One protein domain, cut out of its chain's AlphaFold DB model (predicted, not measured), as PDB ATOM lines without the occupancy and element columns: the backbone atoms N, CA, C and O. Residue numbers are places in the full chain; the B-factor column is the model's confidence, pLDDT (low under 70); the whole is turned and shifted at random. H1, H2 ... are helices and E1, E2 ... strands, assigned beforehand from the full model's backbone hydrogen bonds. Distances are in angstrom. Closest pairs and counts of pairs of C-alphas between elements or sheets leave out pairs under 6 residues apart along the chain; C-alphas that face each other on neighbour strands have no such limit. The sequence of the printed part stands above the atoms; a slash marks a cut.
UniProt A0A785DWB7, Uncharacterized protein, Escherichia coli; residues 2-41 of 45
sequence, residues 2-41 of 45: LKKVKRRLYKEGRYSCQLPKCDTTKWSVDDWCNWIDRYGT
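AT A GLANCE: This is residues 2 to 41 of the 45 residues of an uncharacterized protein of Escherichia coli (UniProt A0A785DWB7). Two helices stand at right angles, H1 packed on the middle of H2, while a long loop, residues 18 to 28, bows out from the short strand E1 and returns to the start of H2. The printed part has 40 residues, with named elements in the order H1, E1, H2, and is mostly helix. It is compact, with a radius of gyration of the C-alphas of 9.6 A, and spans 25 by 18 by 15 A.

HOW THE PARTS SIT: H2, residues 29 to 39, and H1, residues 3 to 11, touch, about perpendicular at 90 degrees; their closest C-alphas, of Lys 6 and Cys 33, are 6.4 A apart. E1, residues 15 to 17, comes closest to H2 at the C-alphas of Cys 17 and Ile 36, 5.6 A apart. E1 pairs with no named strand, but its residues 16 to 17 pair antiparallel with residues 40 to 41. In H1 and H2 every O i to N i+4 pair is within hydrogen-bond range.

IN THESE COORDINATES: H2 is 15.2 A long and ends at C-alpha 39 (435.234, 311.266, 333.759). H1, 12.5 A, begins at C-alpha 3 (435.811, 326.876, 339.892). E1 measures 6.7 A.

THE WHOLE: The C-alphas farthest apart, of Leu 2 and Lys 21, are 26.6 A apart. The printed part has no cut. The link from H1 to E1 is tight, that from E1 to H2 long. No printed residue is under 70 in pLDDT.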
ATOM      1  N   LEU A   2     431.541 325.724 342.075       77.81
ATOM      2  CA  LEU A   2     432.334 326.890 341.643       77.81
ATOM      3  C   LEU A   2     433.780 326.489 341.294       77.81
ATOM      4  O   LEU A   2     434.361 325.650 341.979       77.81
ATOM      5  N   LYS A   3     434.406 327.138 340.296       77.12
ATOM      6  CA  LYS A   3     435.811 326.876 339.892       77.12
ATOM      7  C   LYS A   3     436.796 326.910 341.070       77.12
ATOM      8  O   LYS A   3     437.691 326.075 341.151       77.12
ATOM      9  N   LYS A   4     436.611 327.845 342.011       82.00
ATOM     10  CA  LYS A   4     437.447 327.952 343.222       82.00
ATOM     11  C   LYS A   4     437.342 326.717 344.127       82.00
ATOM     12  O   LYS A   4     438.354 326.295 344.674       82.00
ATOM     13  N   VAL A   5     436.152 326.125 344.243       85.62
ATOM     14  CA  VAL A   5     435.914 324.918 345.052       85.62
ATOM     15  C   VAL A   5     436.556 323.698 344.392       85.62
ATOM     16  O   VAL A   5     437.288 322.979 345.057       85.62
ATOM     17  N   LYS A   6     436.413 323.531 343.070       86.50
ATOM     18  CA  LYS A   6     437.047 322.422 342.327       86.50
ATOM     19  C   LYS A   6     438.565 322.418 342.463       86.50
ATOM     20  O   LYS A   6     439.158 321.399 342.790       86.50
ATOM     21  N   ARG A   7     439.200 323.585 342.297       88.31
ATOM     22  CA  ARG A   7     440.653 323.722 342.487       88.31
ATOM     23  C   ARG A   7     441.089 323.366 343.907       88.31
ATOM     24  O   ARG A   7     442.164 322.801 344.080       88.31
ATOM     25  N   ARG A   8     440.279 323.707 344.912       90.12
ATOM     26  CA  ARG A   8     440.530 323.330 346.304       90.12
ATOM     27  C   ARG A   8     440.429 321.813 346.482       90.12
ATOM     28  O   ARG A   8     441.392 321.223 346.945       90.12
ATOM     29  N   LEU A   9     439.339 321.189 346.030       89.12
ATOM     30  CA  LEU A   9     439.150 319.735 346.106       89.12
ATOM     31  C   LEU A   9     440.243 318.967 345.352       89.12
ATOM     32  O   LEU A   9     440.720 317.949 345.840       89.12
ATOM     33  N   TYR A  10     440.691 319.476 344.201       90.62
ATOM     34  CA  TYR A  10     441.802 318.897 343.444       90.62
ATOM     35  C   TYR A  10     443.100 318.913 344.255       90.62
ATOM     36  O   TYR A  10     443.775 317.896 344.368       90.62
ATOM     37  N   LYS A  11     443.429 320.056 344.872       88.31
ATOM     38  CA  LYS A  11     444.609 320.182 345.741       88.31
ATOM     39  C   LYS A  11     444.506 319.333 347.009       88.31
ATOM     40  O   LYS A  11     445.520 318.852 347.490       88.31
ATOM     41  N   GLU A  12     443.300 319.157 347.535       91.44
ATOM     42  CA  GLU A  12     443.020 318.309 348.698       91.44
ATOM     43  C   GLU A  12     442.935 316.812 348.338       91.44
ATOM     44  O   GLU A  12     442.753 315.989 349.230       91.44
ATOM     45  N   GLY A  13     443.044 316.439 347.054       90.62
ATOM     46  CA  GLY A  13     442.924 315.046 346.604       90.62
ATOM     47  C   GLY A  13     441.514 314.459 346.753       90.62
ATOM     48  O   GLY A  13     441.344 313.246 346.773       90.62
ATOM     49  N   ARG A  14     440.487 315.307 346.873       91.88
ATOM     50  CA  ARG A  14     439.084 314.925 347.095       91.88
ATOM     51  C   ARG A  14     438.350 314.632 345.787       91.88
ATOM     52  O   ARG A  14     437.330 315.250 345.465       91.88
ATOM     53  N   TYR A  15     438.896 313.711 345.009       92.56
ATOM     54  CA  TYR A  15     438.306 313.271 343.753       92.56
ATOM     55  C   TYR A  15     438.716 311.842 343.410       92.56
ATOM     56  O   TYR A  15     439.744 311.340 343.854       92.56
ATOM     57  N   SER A  16     437.919 311.207 342.561       93.00
ATOM     58  CA  SER A  16     438.284 309.972 341.877       93.00
ATOM     59  C   SER A  16     438.021 310.153 340.391       93.00
ATOM     60  O   SER A  16     436.975 310.672 340.012       93.00
ATOM     61  N   CYS A  17     438.963 309.773 339.535       91.75
ATOM     62  CA  CYS A  17     438.777 309.805 338.088       91.75
ATOM     63  C   CYS A  17     439.560 308.680 337.423       91.75
ATOM     64  O   CYS A  17     440.564 308.203 337.955       91.75
ATOM     65  N   GLN A  18     439.132 308.294 336.224       90.69
ATOM     66  CA  GLN A  18     439.953 307.444 335.369       90.69
ATOM     67  C   GLN A  18     441.187 308.217 334.889       90.69
ATOM     68  O   GLN A  18     441.099 309.413 334.592       90.69
ATOM     69  N   LEU A  19     442.330 307.532 334.798       87.12
ATOM     70  CA  LEU A  19     443.547 308.129 334.254       87.12
ATOM     71  C   LEU A  19     443.348 308.453 332.763       87.12
ATOM     72  O   LEU A  19     442.918 307.574 332.005       87.12
ATOM     73  N   PRO A  20     443.652 309.688 332.325       87.94
ATOM     74  CA  PRO A  20     443.613 310.035 330.913       87.94
ATOM     75  C   PRO A  20     444.567 309.140 330.117       87.94
ATOM     76  O   PRO A  20     445.708 308.923 330.515       87.94
ATOM     77  N   LYS A  21     444.116 308.639 328.963       88.06
ATOM     78  CA  LYS A  21     444.956 307.866 328.025       88.06
ATOM     79  C   LYS A  21     445.777 308.756 327.079       88.06
ATOM     80  O   LYS A  21     446.264 308.285 326.057       88.06
ATOM     81  N   CYS A  22     445.878 310.046 327.379       87.12
ATOM     82  CA  CYS A  22     446.603 311.040 326.596       87.12
ATOM     83  C   CYS A  22     447.731 311.657 327.426       87.12
ATOM     84  O   CYS A  22     447.766 311.515 328.646       87.12
ATOM     85  N   ASP A  23     448.655 312.346 326.757       89.56
ATOM     86  CA  ASP A  23     449.725 313.064 327.443       89.56
ATOM     87  C   ASP A  23     449.155 314.236 328.257       89.56
ATOM     88  O   ASP A  23     448.594 315.195 327.712       89.56
ATOM     89  N   THR A  24     449.296 314.141 329.579       89.62
ATOM     90  CA  THR A  24     448.810 315.131 330.544       89.62
ATOM     91  C   THR A  24     449.919 316.015 331.105       89.62
ATOM     92  O   THR A  24     449.656 316.820 331.996       89.62
ATOM     93  N   THR A  25     451.163 315.903 330.621       90.94
ATOM     94  CA  THR A  25     452.294 316.695 331.150       90.94
ATOM     95  C   THR A  25     452.102 318.203 330.991       90.94
ATOM     96  O   THR A  25     452.598 318.976 331.808       90.94
ATOM     97  N   LYS A  26     451.347 318.636 329.975       93.38
ATOM     98  CA  LYS A  26     451.031 320.053 329.714       93.38
ATOM     99  C   LYS A  26     449.708 320.523 330.319       93.38
ATOM    100  O   LYS A  26     449.314 321.663 330.089       93.38
ATOM    101  N   TRP A  27     448.992 319.659 331.038       92.31
ATOM    102  CA  TRP A  27     447.667 320.002 331.543       92.31
ATOM    103  C   TRP A  27     447.746 321.005 332.682       92.31
ATOM    104  O   TRP A  27     448.486 320.829 333.652       92.31
ATOM    105  N   SER A  28     446.923 322.042 332.586       92.25
ATOM    106  CA  SER A  28     446.713 322.953 333.697       92.25
ATOM    107  C   SER A  28     445.833 322.301 334.768       92.25
ATOM    108  O   SER A  28     445.129 321.315 334.535       92.25
ATOM    109  N   VAL A  29     445.813 322.893 335.964       90.25
ATOM    110  CA  VAL A  29     444.882 322.482 337.029       90.25
ATOM    111  C   VAL A  29     443.424 322.563 336.559       90.25
ATOM    112  O   VAL A  29     442.597 321.760 336.986       90.25
ATOM    113  N   ASP A  30     443.097 323.510 335.676       90.75
ATOM    114  CA  ASP A  30     441.744 323.630 335.133       90.75
ATOM    115  C   ASP A  30     441.417 322.493 334.158       90.75
ATOM    116  O   ASP A  30     440.294 321.997 334.187       90.75
ATOM    117  N   ASP A  31     442.381 322.036 333.352       92.25
ATOM    118  CA  ASP A  31     442.199 320.883 332.460       92.25
ATOM    119  C   ASP A  31     441.955 319.606 333.262       92.25
ATOM    120  O   ASP A  31     441.020 318.859 332.974       92.25
ATOM    121  N   TRP A  32     442.711 319.416 334.345       91.94
ATOM    122  CA  TRP A  32     442.469 318.337 335.300       91.94
ATOM    123  C   TRP A  32     441.085 318.431 335.943       91.94
ATOM    124  O   TRP A  32     440.364 317.435 335.990       91.94
ATOM    125  N   CYS A  33     440.667 319.620 336.386       91.94
ATOM    126  CA  CYS A  33     439.328 319.801 336.948       91.94
ATOM    127  C   CYS A  33     438.232 319.481 335.918       91.94
ATOM    128  O   CYS A  33     437.263 318.803 336.251       91.94
ATOM    129  N   ASN A  34     438.400 319.926 334.671       91.88
ATOM    130  CA  ASN A  34     437.472 319.644 333.577       91.88
ATOM    131  C   ASN A  34     437.431 318.150 333.229       91.88
ATOM    132  O   ASN A  34     436.381 317.630 332.852       91.88
ATOM    133  N   TRP A  35     438.556 317.447 333.346       92.81
ATOM    134  CA  TRP A  35     438.608 316.003 333.152       92.81
ATOM    135  C   TRP A  35     437.863 315.258 334.254       92.81
ATOM    136  O   TRP A  35     437.024 314.414 333.954       92.81
ATOM    137  N   ILE A  36     438.108 315.610 335.516       92.56
ATOM    138  CA  ILE A  36     437.404 315.029 336.666       92.56
ATOM    139  C   ILE A  36     435.900 315.322 336.577       92.56
ATOM    140  O   ILE A  36     435.097 314.454 336.894       92.56
ATOM    141  N   ASP A  37     435.501 316.494 336.076       90.75
ATOM    142  CA  ASP A  37     434.090 316.807 335.820       90.75
ATOM    143  C   ASP A  37     433.438 315.882 334.784       90.75
ATOM    144  O   ASP A  37     432.241 315.616 334.872       90.75
ATOM    145  N   ARG A  38     434.196 315.433 333.778       91.12
ATOM    146  CA  ARG A  38     433.681 314.601 332.678       91.12
ATOM    147  C   ARG A  38     433.780 313.104 332.955       91.12
ATOM    148  O   ARG A  38     432.916 312.354 332.517       91.12
ATOM    149  N   TYR A  39     434.836 312.674 333.639       92.56
ATOM    150  CA  TYR A  39     435.234 311.266 333.759       92.56
ATOM    151  C   TYR A  39     435.527 310.841 335.202       92.56
ATOM    152  O   TYR A  39     436.132 309.794 335.444       92.56
ATOM    153  N   GLY A  40     435.149 311.669 336.169       91.12
ATOM    154  CA  GLY A  40     435.397 311.437 337.577       91.12
ATOM    155  C   GLY A  40     434.235 311.856 338.459       91.12
ATOM    156  O   GLY A  40     433.098 312.048 338.032       91.12
ATOM    157  N   THR A  41     434.519 311.933 339.748       92.19
ATOM    158  CA  THR A  41     433.569 312.296 340.787       92.19
ATOM    159  C   THR A  41     434.305 313.094 341.851       92.19
ATOM    160  O   THR A  41     435.394 312.716 342.285       92.19
TER     161      THR A  41